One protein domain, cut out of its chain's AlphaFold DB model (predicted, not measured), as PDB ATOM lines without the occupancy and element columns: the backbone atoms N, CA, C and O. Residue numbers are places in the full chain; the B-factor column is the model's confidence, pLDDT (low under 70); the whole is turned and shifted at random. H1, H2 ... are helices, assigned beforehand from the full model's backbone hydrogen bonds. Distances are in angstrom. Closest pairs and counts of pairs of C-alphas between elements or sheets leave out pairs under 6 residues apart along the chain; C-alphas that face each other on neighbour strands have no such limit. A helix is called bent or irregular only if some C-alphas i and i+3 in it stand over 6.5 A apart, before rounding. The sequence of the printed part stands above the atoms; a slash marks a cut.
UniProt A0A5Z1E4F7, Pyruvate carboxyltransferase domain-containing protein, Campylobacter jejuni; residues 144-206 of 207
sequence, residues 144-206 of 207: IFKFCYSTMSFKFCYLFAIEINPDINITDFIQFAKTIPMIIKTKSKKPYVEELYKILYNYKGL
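This is residues 144 to 206 of the 207 residues of the protein "Pyruvate carboxyltransferase domain-containing protein" of Campylobacter jejuni (UniProt A0A5Z1E4F7). Look first for a long last helix, H4, with two shorter helices, H2 and H3, packed on it at steep angles; the first helix, H1, lies away from H4, near H2 and H3. The cluster is loosely joined at H1, which comes near H2 and H3 at few points. The printed part has 63 residues with four named helices, H1, H2, H3 and H4 in chain order, and no named strand; its class is all helix. It is compact, with a radius of gyration of the C-alphas of 10.7 A, and only just elongated, spanning 32 by 21 by 18 A.

Find C-alpha 190 at (-13.973, -31.727, 38.264); from there H4, residues 190 to 204, runs 21.3 A to C-alpha 204 at (-19.288, -41.216, 56.615). H3 is residues 170 to 179 and measures 14.7 A from first to last C-alpha. H2 is residues 157 to 164, 10.8 A long. Go back to C-alpha 144 at (-11.558, -49.450, 39.803) for the start of H1, residues 144 to 151, 10.9 A long. None of the four helices is bent or irregular.

Begin at H4 and look at Lys 190: its C-alpha and that of Phe 160 are 5.8 A apart, the closest pair where H4 and H2 touch. H2 and H4 run the same way at a steep tilt of 69.9 degrees, only just short of about perpendicular. H4 touches H3 with residues 196 to 200 alone; the closest C-alphas, of Phe 176 and Leu 200, are 6.9 A apart. The lines of H3 and H4 stand at 71 degrees, only just about perpendicular. H2 and H3 are close but not clearly touching, opposite ways at a steep tilt of 59 degrees; their closest C-alphas, of Ala 161 and Phe 173, are 7.8 A apart. H1 is close to but not clearly touching H3, and the C-alphas of Ile 144 and Ile 170 come closest at 5.5 A. H1 is also close to but not clearly touching H2, opposite ways at a shallow tilt of 14 degrees, with the C-alphas of Cys 148 and Tyr 158 closest at 6.8 A. H1 and H4 are apart. In H1, H2 and H4 every O i to N i+4 pair is within hydrogen-bond range; in H3 it is 5 of 6.

The two C-alphas farthest apart, those of Ser 150 and Leu 206, are 31.9 A from each other. The printed part has no cut. The links H1 to H2 and H2 to H3 are tight, and H3 to H4 is short, with 10 residues. The mean pLDDT of the printed part is 73.0; look for values under 70 at residues 149 to 157, 182 to 188 and 201 to 206.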
ATOM      1  N   ILE A 144     -10.598 -50.529  40.056       79.81
ATOM      2  CA  ILE A 144     -11.558 -49.450  39.803       79.81
ATOM      3  C   ILE A 144     -11.651 -49.066  38.321       79.81
ATOM      4  O   ILE A 144     -12.754 -48.843  37.826       79.81
ATOM      5  N   PHE A 145     -10.538 -49.068  37.579       78.56
ATOM      6  CA  PHE A 145     -10.542 -48.732  36.155       78.56
ATOM      7  C   PHE A 145     -11.348 -49.749  35.346       78.56
ATOM      8  O   PHE A 145     -12.122 -49.365  34.469       78.56
ATOM      9  N   LYS A 146     -11.251 -51.040  35.694       75.94
ATOM     10  CA  LYS A 146     -12.015 -52.102  35.030       75.94
ATOM     11  C   LYS A 146     -13.516 -52.002  35.305       75.94
ATOM     12  O   LYS A 146     -14.314 -52.224  34.400       75.94
ATOM     13  N   PHE A 147     -13.906 -51.630  36.522       76.00
ATOM     14  CA  PHE A 147     -15.311 -51.386  36.863       76.00
ATOM     15  C   PHE A 147     -15.888 -50.159  36.137       76.00
ATOM     16  O   PHE A 147     -17.003 -50.182  35.613       76.00
ATOM     17  N   CYS A 148     -15.117 -49.075  36.067       72.25
ATOM     18  CA  CYS A 148     -15.536 -47.871  35.349       72.25
ATOM     19  C   CYS A 148     -15.694 -48.135  33.850       72.25
ATOM     20  O   CYS A 148     -16.604 -47.602  33.217       72.25
ATOM     21  N   TYR A 149     -14.841 -49.004  33.308       67.94
ATOM     22  CA  TYR A 149     -14.971 -49.514  31.955       67.94
ATOM     23  C   TYR A 149     -16.271 -50.310  31.759       67.94
ATOM     24  O   TYR A 149     -17.055 -49.973  30.874       67.94
ATOM     25  N   SER A 150     -16.532 -51.330  32.588       67.19
ATOM     26  CA  SER A 150     -17.657 -52.264  32.385       67.19
ATOM     27  C   SER A 150     -19.035 -51.619  32.503       67.19
ATOM     28  O   SER A 150     -20.018 -52.156  32.003       67.19
ATOM     29  N   THR A 151     -19.117 -50.467  33.159       65.69
ATOM     30  CA  THR A 151     -20.378 -49.755  33.369       65.69
ATOM     31  C   THR A 151     -20.647 -48.676  32.320       65.69
ATOM     32  O   THR A 151     -21.765 -48.161  32.295       65.69
ATOM     33  N   MET A 152     -19.655 -48.301  31.490       57.88
ATOM     34  CA  MET A 152     -19.674 -47.243  30.447       57.88
ATOM     35  C   MET A 152     -20.273 -45.877  30.853       57.88
ATOM     36  O   MET A 152     -20.348 -44.948  30.050       57.88
ATOM     37  N   SER A 153     -20.645 -45.712  32.119       57.00
ATOM     38  CA  SER A 153     -21.479 -44.622  32.617       57.00
ATOM     39  C   SER A 153     -20.680 -43.608  33.428       57.00
ATOM     40  O   SER A 153     -21.272 -42.761  34.070       57.00
ATOM     41  N   PHE A 154     -19.348 -43.676  33.471       59.69
ATOM     42  CA  PHE A 154     -18.558 -42.807  34.356       59.69
ATOM     43  C   PHE A 154     -17.347 -42.169  33.685       59.69
ATOM     44  O   PHE A 154     -16.465 -41.713  34.403       59.69
ATOM     45  N   LYS A 155     -17.307 -42.104  32.341       64.19
ATOM     46  CA  LYS A 155     -16.140 -41.725  31.511       64.19
ATOM     47  C   LYS A 155     -15.235 -40.627  32.118       64.19
ATOM     48  O   LYS A 155     -14.019 -40.769  32.064       64.19
ATOM     49  N   PHE A 156     -15.807 -39.588  32.738       66.44
ATOM     50  CA  PHE A 156     -15.052 -38.519  33.411       66.44
ATOM     51  C   PHE A 156     -15.087 -38.547  34.942       66.44
ATOM     52  O   PHE A 156     -14.133 -38.121  35.585       66.44
ATOM     53  N   CYS A 157     -16.167 -39.030  35.555       68.06
ATOM     54  CA  CYS A 157     -16.356 -38.874  36.996       68.06
ATOM     55  C   CYS A 157     -15.382 -39.725  37.825       68.06
ATOM     56  O   CYS A 157     -14.905 -39.286  38.870       68.06
ATOM     57  N   TYR A 158     -15.024 -40.917  37.336       73.19
ATOM     58  CA  TYR A 158     -14.055 -41.755  38.044       73.19
ATOM     59  C   TYR A 158     -12.632 -41.196  37.998       73.19
ATOM     60  O   TYR A 158     -11.892 -41.376  38.961       73.19
ATOM     61  N   LEU A 159     -12.259 -40.506  36.909       73.12
ATOM     62  CA  LEU A 159     -10.951 -39.856  36.785       73.12
ATOM     63  C   LEU A 159     -10.763 -38.867  37.931       73.12
ATOM     64  O   LEU A 159      -9.804 -38.962  38.688       73.12
ATOM     65  N   PHE A 160     -11.750 -37.993  38.114       75.88
ATOM     66  CA  PHE A 160     -11.735 -36.998  39.175       75.88
ATOM     67  C   PHE A 160     -11.819 -37.632  40.569       75.88
ATOM     68  O   PHE A 160     -11.104 -37.202  41.464       75.88
ATOM     69  N   ALA A 161     -12.615 -38.689  40.762       74.94
ATOM     70  CA  ALA A 161     -12.684 -39.381  42.052       74.94
ATOM     71  C   ALA A 161     -11.333 -39.984  42.480       74.94
ATOM     72  O   ALA A 161     -10.986 -39.940  43.659       74.94
ATOM     73  N   ILE A 162     -10.561 -40.519  41.529       75.81
ATOM     74  CA  ILE A 162      -9.227 -41.085  41.781       75.81
ATOM     75  C   ILE A 162      -8.175 -39.984  41.940       75.81
ATOM     76  O   ILE A 162      -7.239 -40.159  42.710       75.81
ATOM     77  N   GLU A 163      -8.323 -38.844  41.259       78.75
ATOM     78  CA  GLU A 163      -7.483 -37.668  41.524       78.75
ATOM     79  C   GLU A 163      -7.679 -37.137  42.950       78.75
ATOM     80  O   GLU A 163      -6.706 -36.770  43.602       78.75
ATOM     81  N   ILE A 164      -8.924 -37.104  43.441       79.25
ATOM     82  CA  ILE A 164      -9.256 -36.635  44.796       79.25
ATOM     83  C   ILE A 164      -8.748 -37.618  45.854       79.25
ATOM     84  O   ILE A 164      -8.189 -37.206  46.868       79.25
ATOM     85  N   ASN A 165      -8.959 -38.916  45.630       82.44
ATOM     86  CA  ASN A 165      -8.503 -39.970  46.524       82.44
ATOM     87  C   ASN A 165      -7.868 -41.113  45.718       82.44
ATOM     88  O   ASN A 165      -8.568 -42.046  45.302       82.44
ATOM     89  N   PRO A 166      -6.537 -41.082  45.537       79.00
ATOM     90  CA  PRO A 166      -5.812 -42.119  44.811       79.00
ATOM     91  C   PRO A 166      -5.955 -43.526  45.405       79.00
ATOM     92  O   PRO A 166      -5.750 -44.505  44.677       79.00
ATOM     93  N   ASP A 167      -6.318 -43.636  46.684       81.56
ATOM     94  CA  ASP A 167      -6.401 -44.888  47.439       81.56
ATOM     95  C   ASP A 167      -7.848 -45.378  47.643       81.56
ATOM     96  O   ASP A 167      -8.092 -46.328  48.390       81.56
ATOM     97  N   ILE A 168      -8.831 -44.768  46.966       82.38
ATOM     98  CA  ILE A 168     -10.226 -45.214  47.034       82.38
ATOM     99  C   ILE A 168     -10.363 -46.684  46.602       82.38
ATOM    100  O   ILE A 168      -9.975 -47.084  45.500       82.38
ATOM    101  N   ASN A 169     -10.950 -47.507  47.474       84.31
ATOM    102  CA  ASN A 169     -11.257 -48.897  47.149       84.31
ATOM    103  C   ASN A 169     -12.520 -49.000  46.271       84.31
ATOM    104  O   ASN A 169     -13.328 -48.075  46.168       84.31
ATOM    105  N   ILE A 170     -12.710 -50.161  45.642       83.19
ATOM    106  CA  ILE A 170     -13.819 -50.381  44.707       83.19
ATOM    107  C   ILE A 170     -15.202 -50.219  45.358       83.19
ATOM    108  O   ILE A 170     -16.098 -49.643  44.746       83.19
ATOM    109  N   THR A 171     -15.382 -50.681  46.595       85.25
ATOM    110  CA  THR A 171     -16.668 -50.626  47.302       85.25
ATOM    111  C   THR A 171     -17.091 -49.185  47.558       85.25
ATOM    112  O   THR A 171     -18.231 -48.806  47.278       85.25
ATOM    113  N   ASP A 172     -16.160 -48.363  48.033       83.38
ATOM    114  CA  ASP A 172     -16.393 -46.948  48.300       83.38
ATOM    115  C   ASP A 172     -16.641 -46.168  47.018       83.38
ATOM    116  O   ASP A 172     -17.559 -45.345  46.962       83.38
ATOM    117  N   PHE A 173     -15.891 -46.487  45.962       82.25
ATOM    118  CA  PHE A 173     -16.131 -45.900  44.655       82.25
ATOM    119  C   PHE A 173     -17.516 -46.250  44.111       82.25
ATOM    120  O   PHE A 173     -18.187 -45.373  43.582       82.25
ATOM    121  N   ILE A 174     -17.990 -47.487  44.262       81.19
ATOM    122  CA  ILE A 174     -19.337 -47.878  43.820       81.19
ATOM    123  C   ILE A 174     -20.413 -47.079  44.560       81.19
ATOM    124  O   ILE A 174     -21.392 -46.654  43.945       81.19
ATOM    125  N   GLN A 175     -20.251 -46.860  45.867       82.44
ATOM    126  CA  GLN A 175     -21.209 -46.062  46.636       82.44
ATOM    127  C   GLN A 175     -21.208 -44.602  46.191       82.44
ATOM    128  O   GLN A 175     -22.277 -44.040  45.967       82.44
ATOM    129  N   PHE A 176     -20.027 -44.023  45.976       79.94
ATOM    130  CA  PHE A 176     -19.896 -42.707  45.354       79.94
ATOM    131  C   PHE A 176     -20.556 -42.672  43.967       79.94
ATOM    132  O   PHE A 176     -21.339 -41.785  43.653       79.94
ATOM    133  N   ALA A 177     -20.310 -43.682  43.139       76.88
ATOM    134  CA  ALA A 177     -20.786 -43.730  41.767       76.88
ATOM    135  C   ALA A 177     -22.325 -43.737  41.664       76.88
ATOM    136  O   ALA A 177     -22.895 -43.222  40.697       76.88
ATOM    137  N   LYS A 178     -23.009 -44.288  42.675       78.75
ATOM    138  CA  LYS A 178     -24.475 -44.278  42.785       78.75
ATOM    139  C   LYS A 178     -25.056 -42.895  43.076       78.75
ATOM    140  O   LYS A 178     -26.208 -42.669  42.721       78.75
ATOM    141  N   THR A 179     -24.304 -41.981  43.691       76.50
ATOM    142  CA  THR A 179     -24.810 -40.634  44.012       76.50
ATOM    143  C   THR A 179     -24.763 -39.683  42.822       76.50
ATOM    144  O   THR A 179     -25.443 -38.664  42.833       76.50
ATOM    145  N   ILE A 180     -23.993 -40.013  41.781       73.94
ATOM    146  CA  ILE A 180     -23.843 -39.182  40.586       73.94
ATOM    147  C   ILE A 180     -25.122 -39.273  39.731       73.94
ATOM    148  O   ILE A 180     -25.432 -40.361  39.224       73.94
ATOM    149  N   PRO A 181     -25.837 -38.157  39.484       74.44
ATOM    150  CA  PRO A 181     -26.974 -38.142  38.569       74.44
ATOM    151  C   PRO A 181     -26.618 -38.665  37.170       74.44
ATOM    152  O   PRO A 181     -25.553 -38.379  36.622       74.44
ATOM    153  N   MET A 182     -27.538 -39.407  36.548       69.75
ATOM    154  CA  MET A 182     -27.296 -40.046  35.246       69.75
ATOM    155  C   MET A 182     -26.950 -39.038  34.133       69.75
ATOM    156  O   MET A 182     -26.162 -39.346  33.247       69.75
ATOM    157  N   ILE A 183     -27.483 -37.815  34.206       67.38
ATOM    158  CA  ILE A 183     -27.296 -36.783  33.174       67.38
ATOM    159  C   ILE A 183     -25.877 -36.197  33.127       67.38
ATOM    160  O   ILE A 183     -25.427 -35.735  32.082       67.38
ATOM    161  N   ILE A 184     -25.139 -36.240  34.238       66.94
ATOM    162  CA  ILE A 184     -23.788 -35.666  34.325       66.94
ATOM    163  C   ILE A 184     -22.687 -36.716  34.215       66.94
ATOM    164  O   ILE A 184     -21.520 -36.380  34.056       66.94
ATOM    165  N   LYS A 185     -23.038 -37.996  34.296       64.44
ATOM    166  CA  LYS A 185     -22.120 -39.137  34.348       64.44
ATOM    167  C   LYS A 185     -21.102 -39.186  33.194       64.44
ATOM    168  O   LYS A 185     -19.939 -39.542  33.392       64.44
ATOM    169  N   THR A 186     -21.513 -38.740  32.008       61.69
ATOM    170  CA  THR A 186     -20.687 -38.672  30.788       61.69
ATOM    171  C   THR A 186     -20.137 -37.275  30.480       61.69
ATOM    172  O   THR A 186     -19.293 -37.149  29.601       61.69
ATOM    173  N   LYS A 187     -20.567 -36.235  31.211       65.75
ATOM    174  CA  LYS A 187     -20.157 -34.825  31.031       65.75
ATOM    175  C   LYS A 187     -19.670 -34.178  32.337       65.75
ATOM    176  O   LYS A 187     -19.763 -32.964  32.513       65.75
ATOM    177  N   SER A 188     -19.209 -34.993  33.286       68.69
ATOM    178  CA  SER A 188     -18.835 -34.530  34.625       68.69
ATOM    179  C   SER A 188     -17.679 -33.536  34.534       68.69
ATOM    180  O   SER A 188     -16.736 -33.752  33.777       68.69
ATOM    181  N   LYS A 189     -17.742 -32.464  35.329       74.06
ATOM    182  CA  LYS A 189     -16.641 -31.511  35.514       74.06
ATOM    183  C   LYS A 189     -16.046 -31.695  36.903       74.06
ATOM    184  O   LYS A 189     -16.791 -31.926  37.854       74.06
ATOM    185  N   LYS A 190     -14.728 -31.527  37.019       77.19
ATOM    186  CA  LYS A 190     -13.973 -31.727  38.264       77.19
ATOM    187  C   LYS A 190     -14.607 -31.079  39.509       77.19
ATOM    188  O   LYS A 190     -14.840 -31.822  40.460       77.19
ATOM    189  N   PRO A 191     -15.002 -29.785  39.504       80.69
ATOM    190  CA  PRO A 191     -15.538 -29.142  40.711       80.69
ATOM    191  C   PRO A 191     -16.799 -29.823  41.256       80.69
ATOM    192  O   PRO A 191     -16.986 -29.937  42.462       80.69
ATOM    193  N   TYR A 192     -17.646 -30.335  40.363       77.62
ATOM    194  CA  TYR A 192     -18.885 -31.002  40.748       77.62
ATOM    195  C   TYR A 192     -18.627 -32.383  41.368       77.62
ATOM    196  O   TYR A 192     -19.291 -32.788  42.321       77.62
ATOM    197  N   VAL A 193     -17.636 -33.117  40.848       77.50
ATOM    198  CA  VAL A 193     -17.216 -34.398  41.438       77.50
ATOM    199  C   VAL A 193     -16.657 -34.174  42.838       77.50
ATOM    200  O   VAL A 193     -17.011 -34.916  43.748       77.50
ATOM    201  N   GLU A 194     -15.837 -33.138  43.023       79.81
ATOM    202  CA  GLU A 194     -15.272 -32.774  44.325       79.81
ATOM    203  C   GLU A 194     -16.355 -32.469  45.365       79.81
ATOM    204  O   GLU A 194     -16.259 -32.926  46.505       79.81
ATOM    205  N   GLU A 195     -17.403 -31.740  44.981       82.25
ATOM    206  CA  GLU A 195     -18.532 -31.432  45.861       82.25
ATOM    207  C   GLU A 195     -19.291 -32.698  46.283       82.25
ATOM    208  O   GLU A 195     -19.461 -32.949  47.479       82.25
ATOM    209  N   LEU A 196     -19.665 -33.552  45.322       78.81
ATOM    210  CA  LEU A 196     -20.313 -34.834  45.621       78.81
ATOM    211  C   LEU A 196     -19.448 -35.724  46.521       78.81
ATOM    212  O   LEU A 196     -19.963 -36.420  47.401       78.81
ATOM    213  N   TYR A 197     -18.133 -35.711  46.300       77.56
ATOM    214  CA  TYR A 197     -17.188 -36.507  47.070       77.56
ATOM    215  C   TYR A 197     -17.129 -36.039  48.529       77.56
ATOM    216  O   TYR A 197     -17.202 -36.862  49.445       77.56
ATOM    217  N   LYS A 198     -17.085 -34.718  48.756       80.62
ATOM    218  CA  LYS A 198     -17.134 -34.108  50.097       80.62
ATOM    219  C   LYS A 198     -18.424 -34.452  50.834       80.62
ATOM    220  O   LYS A 198     -18.360 -34.819  52.004       80.62
ATOM    221  N   ILE A 199     -19.575 -34.388  50.160       78.06
ATOM    222  CA  ILE A 199     -20.872 -34.754  50.755       78.06
ATOM    223  C   ILE A 199     -20.833 -36.200  51.265       78.06
ATOM    224  O   ILE A 199     -21.196 -36.456  52.411       78.06
ATOM    225  N   LEU A 200     -20.335 -37.140  50.455       73.38
ATOM    226  CA  LEU A 200     -20.270 -38.556  50.822       73.38
ATOM    227  C   LEU A 200     -19.329 -38.821  52.011       73.38
ATOM    228  O   LEU A 200     -19.668 -39.597  52.906       73.38
ATOM    229  N   TYR A 201     -18.149 -38.195  52.028       69.50
ATOM    230  CA  TYR A 201     -17.157 -38.402  53.088       69.50
ATOM    231  C   TYR A 201     -17.538 -37.721  54.403       69.50
ATOM    232  O   TYR A 201     -17.393 -38.335  55.458       69.50
ATOM    233  N   ASN A 202     -18.122 -36.520  54.353       65.75
ATOM    234  CA  ASN A 202     -18.694 -35.881  55.540       65.75
ATOM    235  C   ASN A 202     -19.839 -36.723  56.127       65.75
ATOM    236  O   ASN A 202     -19.964 -36.827  57.342       65.75
ATOM    237  N   TYR A 203     -20.626 -37.397  55.281       56.84
ATOM    238  CA  TYR A 203     -21.683 -38.309  55.728       56.84
ATOM    239  C   TYR A 203     -21.144 -39.587  56.395       56.84
ATOM    240  O   TYR A 203     -21.791 -40.144  57.281       56.84
ATOM    241  N   LYS A 204     -19.961 -40.065  55.989       58.50
ATOM    242  CA  LYS A 204     -19.288 -41.216  56.615       58.50
ATOM    243  C   LYS A 204     -18.585 -40.866  57.929       58.50
ATOM    244  O   LYS A 204     -18.518 -41.730  58.788       58.50
ATOM    245  N   GLY A 205     -18.096 -39.635  58.094       52.56
ATOM    246  CA  GLY A 205     -17.490 -39.159  59.347       52.56
ATOM    247  C   GLY A 205     -18.491 -38.853  60.471       52.56
ATOM    248  O   GLY A 205     -18.080 -38.582  61.593       52.56
ATOM    249  N   LEU A 206     -19.793 -38.887  60.170       40.19
ATOM    250  CA  LEU A 206     -20.901 -38.703  61.118       40.19
ATOM    251  C   LEU A 206     -21.534 -40.032  61.581       40.19
ATOM    252  O   LEU A 206     -22.560 -40.004  62.261       40.19
TER     253      LEU A 206